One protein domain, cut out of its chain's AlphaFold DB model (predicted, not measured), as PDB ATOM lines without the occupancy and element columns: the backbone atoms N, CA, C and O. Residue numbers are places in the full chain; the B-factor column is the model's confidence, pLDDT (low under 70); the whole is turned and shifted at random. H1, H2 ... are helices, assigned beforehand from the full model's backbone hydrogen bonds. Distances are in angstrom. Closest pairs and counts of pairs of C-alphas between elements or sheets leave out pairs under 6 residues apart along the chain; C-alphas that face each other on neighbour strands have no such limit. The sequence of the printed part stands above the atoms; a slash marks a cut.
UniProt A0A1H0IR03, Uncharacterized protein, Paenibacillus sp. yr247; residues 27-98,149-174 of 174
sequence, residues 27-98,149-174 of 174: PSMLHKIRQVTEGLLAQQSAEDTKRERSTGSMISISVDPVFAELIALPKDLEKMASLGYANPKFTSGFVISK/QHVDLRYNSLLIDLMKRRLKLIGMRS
ATOM      1  N   PRO A  27      49.534  28.060 118.231       93.38
ATOM      2  CA  PRO A  27      50.779  28.014 117.466       93.38
ATOM      3  C   PRO A  27      50.835  26.905 116.408       93.38
ATOM      4  O   PRO A  27      51.487  27.083 115.379       93.38
ATOM      5  N   SER A  28      50.161  25.771 116.636       93.06
ATOM      6  CA  SER A  28      50.197  24.636 115.711       93.06
ATOM      7  C   SER A  28      49.356  24.903 114.461       93.06
ATOM      8  O   SER A  28      49.846  24.716 113.345       93.06
ATOM      9  N   MET A  29      48.146  25.449 114.627       93.75
ATOM     10  CA  MET A  29      47.303  25.890 113.516       93.75
ATOM     11  C   MET A  29      47.970  27.023 112.732       93.75
ATOM     12  O   MET A  29      48.008  26.992 111.501       93.75
ATOM     13  N   LEU A  30      48.581  27.988 113.430       94.94
ATOM     14  CA  LEU A  30      49.322  29.072 112.786       94.94
ATOM     15  C   LEU A  30      50.484  28.547 111.930       94.94
ATOM     16  O   LEU A  30      50.680  29.017 110.808       94.94
ATOM     17  N   HIS A  31      51.248  27.575 112.433       95.69
ATOM     18  CA  HIS A  31      52.341  26.964 111.676       95.69
ATOM     19  C   HIS A  31      51.828  26.246 110.421       95.69
ATOM     20  O   HIS A  31      52.363  26.463 109.334       95.69
ATOM     21  N   LYS A  32      50.747  25.468 110.553       95.19
ATOM     22  CA  LYS A  32      50.122  24.745 109.438       95.19
ATOM     23  C   LYS A  32      49.641  25.695 108.336       95.19
ATOM     24  O   LYS A  32      49.943  25.485 107.163       95.19
ATOM     25  N   ILE A  33      48.942  26.772 108.706       95.38
ATOM     26  CA  ILE A  33      48.462  27.780 107.748       95.38
ATOM     27  C   ILE A  33      49.640  28.472 107.063       95.38
ATOM     28  O   ILE A  33      49.614  28.630 105.846       95.38
ATOM     29  N   ARG A  34      50.696  28.835 107.806       95.62
ATOM     30  CA  ARG A  34      51.898  29.452 107.223       95.62
ATOM     31  C   ARG A  34      52.514  28.573 106.145       95.62
ATOM     32  O   ARG A  34      52.647  29.047 105.024       95.62
ATOM     33  N   GLN A  35      52.777  27.302 106.444       96.25
ATOM     34  CA  GLN A  35      53.352  26.364 105.474       96.25
ATOM     35  C   GLN A  35      52.521  26.272 104.186       96.25
ATOM     36  O   GLN A  35      53.068  26.356 103.087       96.25
ATOM     37  N   VAL A  36      51.195  26.153 104.312       96.12
ATOM     38  CA  VAL A  36      50.305  26.096 103.143       96.12
ATOM     39  C   VAL A  36      50.327  27.415 102.373       96.12
ATOM     40  O   VAL A  36      50.505  27.416 101.158       96.12
ATOM     41  N   THR A  37      50.187  28.553 103.056       95.62
ATOM     42  CA  THR A  37      50.173  29.864 102.390       95.62
ATOM     43  C   THR A  37      51.500  30.195 101.707       95.62
ATOM     44  O   THR A  37      51.475  30.701 100.592       95.62
ATOM     45  N   GLU A  38      52.647  29.854 102.300       94.81
ATOM     46  CA  GLU A  38      53.965  30.010 101.672       94.81
ATOM     47  C   GLU A  38      54.076  29.169 100.396       94.81
ATOM     48  O   GLU A  38      54.496  29.680  99.357       94.81
ATOM     49  N   GLY A  39      53.623  27.912 100.442       94.69
ATOM     50  CA  GLY A  39      53.574  27.045  99.268       94.69
ATOM     51  C   GLY A  39      52.669  27.588  98.158       94.69
ATOM     52  O   GLY A  39      53.042  27.532  96.987       94.69
ATOM     53  N   LEU A  40      51.505  28.143  98.510       93.94
ATOM     54  CA  LEU A  40      50.576  28.757  97.553       93.94
ATOM     55  C   LEU A  40      51.146  30.037  96.932       93.94
ATOM     56  O   LEU A  40      50.988  30.264  95.735       93.94
ATOM     57  N   LEU A  41      51.825  30.865  97.728       92.12
ATOM     58  CA  LEU A  41      52.456  32.096  97.259       92.12
ATOM     59  C   LEU A  41      53.639  31.808  96.330       92.12
ATOM     60  O   LEU A  41      53.776  32.465  95.302       92.12
ATOM     61  N   ALA A  42      54.451  30.793  96.640       91.69
ATOM     62  CA  ALA A  42      55.577  30.377  95.802       91.69
ATOM     63  C   ALA A  42      55.150  29.868  94.412       91.69
ATOM     64  O   ALA A  42      55.955  29.863  93.485       91.69
ATOM     65  N   GLN A  43      53.892  29.447  94.262       91.00
ATOM     66  CA  GLN A  43      53.320  28.980  92.998       91.00
ATOM     67  C   GLN A  43      52.695  30.105  92.155       91.00
ATOM     68  O   GLN A  43      52.252  29.839  91.037       91.00
ATOM     69  N   GLN A  44      52.629  31.346  92.655       89.00
ATOM     70  CA  GLN A  44      52.056  32.448  91.883       89.00
ATOM     71  C   GLN A  44      52.941  32.826  90.693       89.00
ATOM     72  O   GLN A  44      54.157  32.976  90.811       89.00
ATOM     73  N   SER A  45      52.306  33.045  89.543       86.88
ATOM     74  CA  SER A  45      52.989  33.561  88.358       86.88
ATOM     75  C   SER A  45      53.281  35.066  88.471       86.88
ATOM     76  O   SER A  45      52.703  35.796  89.290       86.88
ATOM     77  N   ALA A  46      54.164  35.565  87.602       84.00
ATOM     78  CA  ALA A  46      54.408  37.000  87.473       84.00
ATOM     79  C   ALA A  46      53.139  37.745  87.014       84.00
ATOM     80  O   ALA A  46      52.873  38.869  87.451       84.00
ATOM     81  N   GLU A  47      52.321  37.106  86.177       85.38
ATOM     82  CA  GLU A  47      51.031  37.606  85.710       85.38
ATOM     83  C   GLU A  47      50.021  37.744  86.854       85.38
ATOM     84  O   GLU A  47      49.348  38.773  86.949       85.38
ATOM     85  N   ASP A  48      49.942  36.752  87.748       83.44
ATOM     86  CA  ASP A  48      49.083  36.814  88.937       83.44
ATOM     87  C   ASP A  48      49.491  37.966  89.853       83.44
ATOM     88  O   ASP A  48      48.651  38.765  90.265       83.44
ATOM     89  N   THR A  49      50.794  38.107  90.093       79.94
ATOM     90  CA  THR A  49      51.354  39.190  90.910       79.94
ATOM     91  C   THR A  49      51.053  40.565  90.306       79.94
ATOM     92  O   THR A  49      50.722  41.519  91.013       79.94
ATOM     93  N   LYS A  50      51.133  40.689  88.974       81.12
ATOM     94  CA  LYS A  50      50.832  41.939  88.265       81.12
ATOM     95  C   LYS A  50      49.347  42.294  88.338       81.12
ATOM     96  O   LYS A  50      49.023  43.468  88.520       81.12
ATOM     97  N   ARG A  51      48.456  41.307  88.190       81.62
ATOM     98  CA  ARG A  51      47.000  41.495  88.288       81.62
ATOM     99  C   ARG A  51      46.596  41.948  89.687       81.62
ATOM    100  O   ARG A  51      45.827  42.893  89.825       81.62
ATOM    101  N   GLU A  52      47.185  41.335  90.706       82.06
ATOM    102  CA  GLU A  52      46.889  41.607  92.111       82.06
ATOM    103  C   GLU A  52      47.798  42.688  92.712       82.06
ATOM    104  O   GLU A  52      47.947  42.759  93.920       82.06
ATOM    105  N   ARG A  53      48.410  43.581  91.921       75.94
ATOM    106  CA  ARG A  53      49.423  44.544  92.409       75.94
ATOM    107  C   ARG A  53      49.000  45.327  93.660       75.94
ATOM    108  O   ARG A  53      49.835  45.620  94.518       75.94
ATOM    109  N   SER A  54      47.723  45.701  93.749       75.56
ATOM    110  CA  SER A  54      47.183  46.459  94.880       75.56
ATOM    111  C   SER A  54      46.908  45.592  96.099       75.56
ATOM    112  O   SER A  54      47.066  46.083  97.203       75.56
ATOM    113  N   THR A  55      46.503  44.338  95.942       79.31
ATOM    114  CA  THR A  55      46.179  43.387  97.024       79.31
ATOM    115  C   THR A  55      47.385  42.523  97.415       79.31
ATOM    116  O   THR A  55      47.458  42.036  98.537       79.31
ATOM    117  N   GLY A  56      48.380  42.440  96.534       83.88
ATOM    118  CA  GLY A  56      49.561  41.586  96.560       83.88
ATOM    119  C   GLY A  56      49.249  40.161  96.093       83.88
ATOM    120  O   GLY A  56      49.786  39.720  95.080       83.88
ATOM    121  N   SER A  57      48.308  39.483  96.753       86.88
ATOM    122  CA  SER A  57      47.730  38.219  96.288       86.88
ATOM    123  C   SER A  57      46.229  38.164  96.563       86.88
ATOM    124  O   SER A  57      45.730  38.816  97.480       86.88
ATOM    125  N   MET A  58      45.508  37.342  95.800       88.62
ATOM    126  CA  MET A  58      44.093  37.047  96.041       88.62
ATOM    127  C   MET A  58      43.798  35.585  95.687       88.62
ATOM    128  O   MET A  58      43.120  35.270  94.710       88.62
ATOM    129  N   ILE A  59      44.380  34.663  96.458       90.00
ATOM    130  CA  ILE A  59      44.256  33.217  96.214       90.00
ATOM    131  C   ILE A  59      43.008  32.712  96.934       90.00
ATOM    132  O   ILE A  59      42.863  32.916  98.135       90.00
ATOM    133  N   SER A  60      42.092  32.055  96.222       89.38
ATOM    134  CA  SER A  60      40.888  31.490  96.844       89.38
ATOM    135  C   SER A  60      41.256  30.440  97.885       89.38
ATOM    136  O   SER A  60      41.999  29.514  97.581       89.38
ATOM    137  N   ILE A  61      40.667  30.499  99.079       90.56
ATOM    138  CA  ILE A  61      40.908  29.477 100.110       90.56
ATOM    139  C   ILE A  61      40.285  28.114  99.778       90.56
ATOM    140  O   ILE A  61      40.510  27.140 100.479       90.56
ATOM    141  N   SER A  62      39.491  28.008  98.706       87.25
ATOM    142  CA  SER A  62      38.958  26.711  98.263       87.25
ATOM    143  C   SER A  62      40.030  25.781  97.680       87.25
ATOM    144  O   SER A  62      39.703  24.648  97.335       87.25
ATOM    145  N   VAL A  63      41.270  26.258  97.525       88.94
ATOM    146  CA  VAL A  63      42.377  25.493  96.933       88.94
ATOM    147  C   VAL A  63      43.000  24.473  97.883       88.94
ATOM    148  O   VAL A  63      43.614  23.526  97.404       88.94
ATOM    149  N   ASP A  64      42.833  24.636  99.200       91.75
ATOM    150  CA  ASP A  64      43.443  23.754 100.196       91.75
ATOM    151  C   ASP A  64      42.478  23.464 101.364       91.75
ATOM    152  O   ASP A  64      41.849  24.386 101.894       91.75
ATOM    153  N   PRO A  65      42.327  22.197 101.792       90.25
ATOM    154  CA  PRO A  65      41.430  21.832 102.887       90.25
ATOM    155  C   PRO A  65      41.838  22.388 104.260       90.25
ATOM    156  O   PRO A  65      40.974  22.447 105.135       90.25
ATOM    157  N   VAL A  66      43.084  22.834 104.477       93.12
ATOM    158  CA  VAL A  66      43.493  23.459 105.751       93.12
ATOM    159  C   VAL A  66      42.603  24.647 106.103       93.12
ATOM    160  O   VAL A  66      42.309  24.894 107.270       93.12
ATOM    161  N   PHE A  67      42.122  25.371 105.092       93.88
ATOM    162  CA  PHE A  67      41.280  26.531 105.317       93.88
ATOM    163  C   PHE A  67      39.891  26.140 105.815       93.88
ATOM    164  O   PHE A  67      39.274  26.925 106.527       93.88
ATOM    165  N   ALA A  68      39.409  24.930 105.514       91.00
ATOM    166  CA  ALA A  68      38.179  24.428 106.118       91.00
ATOM    167  C   ALA A  68      38.333  24.250 107.634       91.00
ATOM    168  O   ALA A  68      37.444  24.635 108.391       91.00
ATOM    169  N   GLU A  69      39.485  23.736 108.074       91.56
ATOM    170  CA  GLU A  69      39.809  23.608 109.496       91.56
ATOM    171  C   GLU A  69      39.905  24.975 110.185       91.56
ATOM    172  O   GLU A  69      39.381  25.130 111.283       91.56
ATOM    173  N   LEU A  70      40.506  25.972 109.523       93.56
ATOM    174  CA  LEU A  70      40.570  27.349 110.023       93.56
ATOM    175  C   LEU A  70      39.173  27.971 110.176       93.56
ATOM    176  O   LEU A  70      38.850  28.508 111.228       93.56
ATOM    177  N   ILE A  71      38.327  27.890 109.145       92.12
ATOM    178  CA  ILE A  71      36.972  28.474 109.165       92.12
ATOM    179  C   ILE A  71      36.106  27.833 110.256       92.12
ATOM    180  O   ILE A  71      35.255  28.495 110.850       92.12
ATOM    181  N   ALA A  72      36.293  26.536 110.492       91.19
ATOM    182  CA  ALA A  72      35.544  25.766 111.476       91.19
ATOM    183  C   ALA A  72      36.252  25.672 112.841       91.19
ATOM    184  O   ALA A  72      35.901  24.793 113.633       91.19
ATOM    185  N   LEU A  73      37.239  26.533 113.132       91.75
ATOM    186  CA  LEU A  73      37.997  26.451 114.380       91.75
ATOM    187  C   LEU A  73      37.055  26.654 115.583       91.75
ATOM    188  O   LEU A  73      36.418  27.706 115.682       91.75
ATOM    189  N   PRO A  74      36.952  25.691 116.524       90.44
ATOM    190  CA  PRO A  74      35.978  25.774 117.615       90.44
ATOM    191  C   PRO A  74      36.125  27.043 118.451       90.44
ATOM    192  O   PRO A  74      35.136  27.686 118.790       90.44
ATOM    193  N   LYS A  75      37.371  27.449 118.708       90.00
ATOM    194  CA  LYS A  75      37.690  28.652 119.476       90.00
ATOM    195  C   LYS A  75      37.164  29.925 118.805       90.00
ATOM    196  O   LYS A  75      36.644  30.797 119.496       90.00
ATOM    197  N   ASP A  76      37.224  30.016 117.479       89.75
ATOM    198  CA  ASP A  76      36.703  31.152 116.708       89.75
ATOM    199  C   ASP A  76      35.179  31.178 116.774       89.75
ATOM    200  O   ASP A  76      34.578  32.219 117.043       89.75
ATOM    201  N   LEU A  77      34.544  30.017 116.597       90.62
ATOM    202  CA  LEU A  77      33.090  29.876 116.659       90.62
ATOM    203  C   LEU A  77      32.539  30.201 118.054       90.62
ATOM    204  O   LEU A  77      31.523  30.887 118.169       90.62
ATOM    205  N   GLU A  78      33.220  29.774 119.117       89.75
ATOM    206  CA  GLU A  78      32.885  30.129 120.499       89.75
ATOM    207  C   GLU A  78      33.002  31.637 120.739       89.75
ATOM    208  O   GLU A  78      32.131  32.240 121.374       89.75
ATOM    209  N   LYS A  79      34.042  32.278 120.193       88.50
ATOM    210  CA  LYS A  79      34.204  33.734 120.277       88.50
ATOM    211  C   LYS A  79      33.106  34.469 119.518       88.50
ATOM    212  O   LYS A  79      32.492  35.373 120.085       88.50
ATOM    213  N   MET A  80      32.771  34.037 118.307       89.44
ATOM    214  CA  MET A  80      31.640  34.572 117.544       89.44
ATOM    215  C   MET A  80      30.324  34.434 118.317       89.44
ATOM    216  O   MET A  80      29.581  35.408 118.450       89.44
ATOM    217  N   ALA A  81      30.066  33.267 118.913       89.69
ATOM    218  CA  ALA A  81      28.892  33.045 119.751       89.69
ATOM    219  C   ALA A  81      28.866  33.986 120.965       89.69
ATOM    220  O   ALA A  81      27.829  34.581 121.257       89.69
ATOM    221  N   SER A  82      30.010  34.191 121.620       87.31
ATOM    222  CA  SER A  82      30.135  35.097 122.767       87.31
ATOM    223  C   SER A  82      29.930  36.576 122.416       87.31
ATOM    224  O   SER A  82      29.473  37.350 123.255       87.31
ATOM    225  N   LEU A  83      30.179  36.958 121.158       88.50
ATOM    226  CA  LEU A  83      29.835  38.271 120.614       88.50
ATOM    227  C   LEU A  83      28.356  38.389 120.217       88.50
ATOM    228  O   LEU A  83      27.926  39.472 119.831       88.50
ATOM    229  N   GLY A  84      27.561  37.319 120.331       88.75
ATOM    230  CA  GLY A  84      26.139  37.272 119.977       88.75
ATOM    231  C   GLY A  84      25.835  36.640 118.614       88.75
ATOM    232  O   GLY A  84      24.686  36.670 118.178       88.75
ATOM    233  N   TYR A  85      26.827  36.048 117.943       88.44
ATOM    234  CA  TYR A  85      26.688  35.400 116.636       88.44
ATOM    235  C   TYR A  85      26.792  33.878 116.773       88.44
ATOM    236  O   TYR A  85      27.787  33.269 116.398       88.44
ATOM    237  N   ALA A  86      25.757  33.246 117.327       84.19
ATOM    238  CA  ALA A  86      25.779  31.817 117.666       84.19
ATOM    239  C   ALA A  86      25.763  30.854 116.460       84.19
ATOM    240  O   ALA A  86      25.972  29.656 116.624       84.19
ATOM    241  N   ASN A  87      25.481  31.346 115.252       84.19
ATOM    242  CA  ASN A  87      25.380  30.519 114.047       84.19
ATOM    243  C   ASN A  87      26.012  31.225 112.835       84.19
ATOM    244  O   ASN A  87      25.294  31.587 111.895       84.19
ATOM    245  N   PRO A  88      27.335  31.479 112.860       85.62
ATOM    246  CA  PRO A  88      28.012  32.132 111.752       85.62
ATOM    247  C   PRO A  88      27.965  31.238 110.505       85.62
ATOM    248  O   PRO A  88      28.024  30.008 110.590       85.62
ATOM    249  N   LYS A  89      27.832  31.865 109.333       82.31
ATOM    250  CA  LYS A  89      27.833  31.195 108.026       82.31
ATOM    251  C   LYS A  89      29.022  31.685 107.218       82.31
ATOM    252  O   LYS A  89      29.291  32.882 107.188       82.31
ATOM    253  N   PHE A  90      29.693  30.762 106.542       82.50
ATOM    254  CA  PHE A  90      30.797  31.093 105.650       82.50
ATOM    255  C   PHE A  90      30.302  31.329 104.221       82.50
ATOM    256  O   PHE A  90      29.447  30.587 103.730       82.50
ATOM    257  N   THR A  91      30.865  32.347 103.568       80.56
ATOM    258  CA  THR A  91      30.529  32.768 102.200       80.56
ATOM    259  C   THR A  91      31.735  32.657 101.265       80.56
ATOM    260  O   THR A  91      31.680  31.959 100.250       80.56
ATOM    261  N   SER A  92      32.842  33.321 101.594       82.38
ATOM    262  CA  SER A  92      34.070  33.340 100.800       82.38
ATOM    263  C   SER A  92      35.280  33.723 101.651       82.38
ATOM    264  O   SER A  92      35.151  34.192 102.780       82.38
ATOM    265  N   GLY A  93      36.475  33.508 101.103       88.31
ATOM    266  CA  GLY A  93      37.710  33.992 101.701       88.31
ATOM    267  C   GLY A  93      38.900  33.816 100.767       88.31
ATOM    268  O   GLY A  93      38.857  33.025  99.815       88.31
ATOM    269  N   PHE A  94      39.951  34.583 101.041       91.81
ATOM    270  CA  PHE A  94      41.141  34.666 100.203       91.81
ATOM    271  C   PHE A  94      42.407  34.730 101.059       91.81
ATOM    272  O   PHE A  94      42.407  35.324 102.135       91.81
ATOM    273  N   VAL A  95      43.494  34.154 100.550       93.06
ATOM    274  CA  VAL A  95      44.847  34.393 101.053       93.06
ATOM    275  C   VAL A  95      45.375  35.667 100.403       93.06
ATOM    276  O   VAL A  95      45.541  35.737  99.177       93.06
ATOM    277  N   ILE A  96      45.647  36.661 101.246       90.88
ATOM    278  CA  ILE A  96      46.178  37.967 100.862       90.88
ATOM    279  C   ILE A  96      47.567  38.121 101.480       90.88
ATOM    280  O   ILE A  96      47.721  38.079 102.699       90.88
ATOM    281  N   SER A  97      48.577  38.314 100.636       88.38
ATOM    282  CA  SER A  97      49.955  38.597 101.021       88.38
ATOM    283  C   SER A  97      50.389  39.904 100.390       88.38
ATOM    284  O   SER A  97      50.302  40.071  99.179       88.38
ATOM    285  N   LYS A  98      50.859  40.836 101.217       85.44
ATOM    286  CA  LYS A  98      51.344  42.153 100.802       85.44
ATOM    287  C   LYS A  98      52.871  42.163 100.889       85.44
ATOM    288  O   LYS A  98      53.389  42.304 101.999       85.44
ATOM    289  N   GLN A 149      25.209  31.653  99.055       48.09
ATOM    290  CA  GLN A 149      25.558  30.307  99.493       48.09
ATOM    291  C   GLN A 149      25.888  30.344 100.988       48.09
ATOM    292  O   GLN A 149      26.848  30.991 101.397       48.09
ATOM    293  N   HIS A 150      25.092  29.646 101.798       52.62
ATOM    294  CA  HIS A 150      25.305  29.531 103.239       52.62
ATOM    295  C   HIS A 150      25.755  28.112 103.580       52.62
ATOM    296  O   HIS A 150      24.992  27.163 103.400       52.62
ATOM    297  N   VAL A 151      26.975  27.960 104.095       56.19
ATOM    298  CA  VAL A 151      27.453  26.676 104.628       56.19
ATOM    299  C   VAL A 151      27.370  26.706 106.149       56.19
ATOM    300  O   VAL A 151      27.821  27.656 106.792       56.19
ATOM    301  N   ASP A 152      26.744  25.683 106.730       63.00
ATOM    302  CA  ASP A 152      26.686  25.494 108.177       63.00
ATOM    303  C   ASP A 152      28.025  24.966 108.700       63.00
ATOM    304  O   ASP A 152      28.470  23.888 108.307       63.00
ATOM    305  N   LEU A 153      28.656  25.735 109.589       65.44
ATOM    306  CA  LEU A 153      29.999  25.457 110.101       65.44
ATOM    307  C   LEU A 153      30.043  24.353 111.163       65.44
ATOM    308  O   LEU A 153      31.127  23.922 111.539       65.44
ATOM    309  N   ARG A 154      28.889  23.841 111.612       60.75
ATOM    310  CA  ARG A 154      28.825  22.731 112.580       60.75
ATOM    311  C   ARG A 154      29.395  21.416 112.041       60.75
ATOM    312  O   ARG A 154      29.704  20.528 112.827       60.75
ATOM    313  N   TYR A 155      29.544  21.283 110.720       60.25
ATOM    314  CA  TYR A 155      30.039  20.071 110.068       60.25
ATOM    315  C   TYR A 155      31.200  20.394 109.120       60.25
ATOM    316  O   TYR A 155      30.992  20.709 107.949       60.25
ATOM    317  N   ASN A 156      32.439  20.260 109.602       60.84
ATOM    318  CA  ASN A 156      33.645  20.505 108.795       60.84
ATOM    319  C   ASN A 156      33.705  19.609 107.531       60.84
ATOM    320  O   ASN A 156      34.167  20.029 106.473       60.84
ATOM    321  N   SER A 157      33.143  18.395 107.590       67.94
ATOM    322  CA  SER A 157      33.067  17.477 106.444       67.94
ATOM    323  C   SER A 157      32.341  18.068 105.231       67.94
ATOM    324  O   SER A 157      32.783  17.864 104.103       67.94
ATOM    325  N   LEU A 158      31.280  18.857 105.443       60.53
ATOM    326  CA  LEU A 158      30.547  19.520 104.358       60.53
ATOM    327  C   LEU A 158      31.391  20.600 103.680       60.53
ATOM    328  O   LEU A 158      31.293  20.799 102.470       60.53
ATOM    329  N   LEU A 159      32.229  21.286 104.455       62.97
ATOM    330  CA  LEU A 159      33.092  22.352 103.966       62.97
ATOM    331  C   LEU A 159      34.265  21.778 103.163       62.97
ATOM    332  O   LEU A 159      34.540  22.239 102.055       62.97
ATOM    333  N   ILE A 160      34.869  20.698 103.666       67.12
ATOM    334  CA  ILE A 160      35.898  19.925 102.960       67.12
ATOM    335  C   ILE A 160      35.347  19.370 101.640       67.12
ATOM    336  O   ILE A 160      35.989  19.507 100.598       67.12
ATOM    337  N   ASP A 161      34.152  18.775 101.648       67.25
ATOM    338  CA  ASP A 161      33.523  18.252 100.433       67.25
ATOM    339  C   ASP A 161      33.217  19.355  99.419       67.25
ATOM    340  O   ASP A 161      33.411  19.168  98.215       67.25
ATOM    341  N   LEU A 162      32.772  20.521  99.886       63.66
ATOM    342  CA  LEU A 162      32.502  21.675  99.037       63.66
ATOM    343  C   LEU A 162      33.786  22.215  98.397       63.66
ATOM    344  O   LEU A 162      33.801  22.454  97.188       63.66
ATOM    345  N   MET A 163      34.875  22.327  99.160       66.88
ATOM    346  CA  MET A 163      36.189  22.725  98.641       66.88
ATOM    347  C   MET A 163      36.724  21.712  97.617       66.88
ATOM    348  O   MET A 163      37.080  22.094  96.499       66.88
ATOM    349  N   LYS A 164      36.665  20.407  97.923       63.34
ATOM    350  CA  LYS A 164      37.065  19.325  97.000       63.34
ATOM    351  C   LYS A 164      36.255  19.325  95.702       63.34
ATOM    352  O   LYS A 164      36.806  19.127  94.619       63.34
ATOM    353  N   ARG A 165      34.939  19.550  95.781       60.19
ATOM    354  CA  ARG A 165      34.068  19.651  94.597       60.19
ATOM    355  C   ARG A 165      34.404  20.879  93.755       60.19
ATOM    356  O   ARG A 165      34.365  20.788  92.530       60.19
ATOM    357  N   ARG A 166      34.776  21.995  94.387       56.03
ATOM    358  CA  ARG A 166      35.201  23.216  93.690       56.03
ATOM    359  C   ARG A 166      36.507  22.992  92.930       56.03
ATOM    360  O   ARG A 166      36.544  23.293  91.745       56.03
ATOM    361  N   LEU A 167      37.508  22.363  93.548       52.09
ATOM    362  CA  LEU A 167      38.759  21.963  92.881       52.09
ATOM    363  C   LEU A 167      38.506  21.106  91.626       52.09
ATOM    364  O   LEU A 167      39.039  21.399  90.557       52.09
ATOM    365  N   LYS A 168      37.597  20.121  91.721       48.75
ATOM    366  CA  LYS A 168      37.177  19.281  90.582       48.75
ATOM    367  C   LYS A 168      36.533  20.072  89.435       48.75
ATOM    368  O   LYS A 168      36.721  19.712  88.277       48.75
ATOM    369  N   LEU A 169      35.776  21.127  89.741       41.34
ATOM    370  CA  LEU A 169      35.107  21.976  88.745       41.34
ATOM    371  C   LEU A 169      36.059  22.969  88.062       41.34
ATOM    372  O   LEU A 169      35.795  23.365  86.930       41.34
ATOM    373  N   ILE A 170      37.160  23.350  88.720       42.47
ATOM    374  CA  ILE A 170      38.168  24.282  88.181       42.47
ATOM    375  C   ILE A 170      39.232  23.531  87.345       42.47
ATOM    376  O   ILE A 170      40.138  24.137  86.785       42.47
ATOM    377  N   GLY A 171      39.124  22.204  87.205       34.81
ATOM    378  CA  GLY A 171      40.032  21.407  86.373       34.81
ATOM    379  C   GLY A 171      41.433  21.211  86.964       34.81
ATOM    380  O   GLY A 171      42.300  20.663  86.285       34.81
ATOM    381  N   MET A 172      41.656  21.596  88.225       39.44
ATOM    382  CA  MET A 172      42.892  21.283  88.941       39.44
ATOM    383  C   MET A 172      42.835  19.815  89.372       39.44
ATOM    384  O   MET A 172      42.087  19.441  90.279       39.44
ATOM    385  N   ARG A 173      43.564  18.959  88.647       33.84
ATOM    386  CA  ARG A 173      43.755  17.554  89.021       33.84
ATOM    387  C   ARG A 173      44.599  17.487  90.296       33.84
ATOM    388  O   ARG A 173      45.613  18.170  90.389       33.84
ATOM    389  N   SER A 174      44.126  16.671  91.237       40.97
ATOM    390  CA  SER A 174      44.878  16.131  92.377       40.97
ATOM    391  C   SER A 174      46.110  15.361  91.929       40.97
ATOM    392  O   SER A 174      45.950  14.635  90.916       40.97
TER     393      SER A 174
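This is residues 27 to 98 and 149 to 174 of the 174 residues of an uncharacterized protein of Paenibacillus sp. yr247 (UniProt A0A1H0IR03). Two longer helices, H1 and H5, point nearly the same way on either side of short H3, which bridges them loosely; short H2 and H4 lie toward opposite ends of the length, and residues 83 to 98 run back from H4. The 98 printed residues hold five named helices, H1 to H5, and no named strand: all helix, only just compact and close to loose, radius of gyration of the C-alphas 14.7 A, spans 42 by 28 by 25 A.

Find C-alpha 27 at (50.779, 28.014, 117.466); H1 runs 22.3 A to residue 42. Next come H2, residues 46 to 51, H3, 66 to 71, and H4, 74 to 82. H5, residues 156 to 169, runs 20.2 A to C-alpha 169 at (35.107, 21.976, 88.745).

H3 touches H1, at residues 29 to 36 alone; the closest C-alphas, Ile 33 and Val 66, are 6.9 A apart. H3 touches H5, closest C-alphas Ala 68 and Leu 159, 5.9 A. Both tilts are steep, 58 and 53 degrees, opposite ways. H2 and H4 touch no helix. In each helix every O i to N i+4 pair is within hydrogen-bond range.

Residues 99 to 148 are not printed; C-alphas 98 and 149 are 28.4 A apart. The link H2 to H3 is long. Residues 149 to 174 have pLDDT under 70.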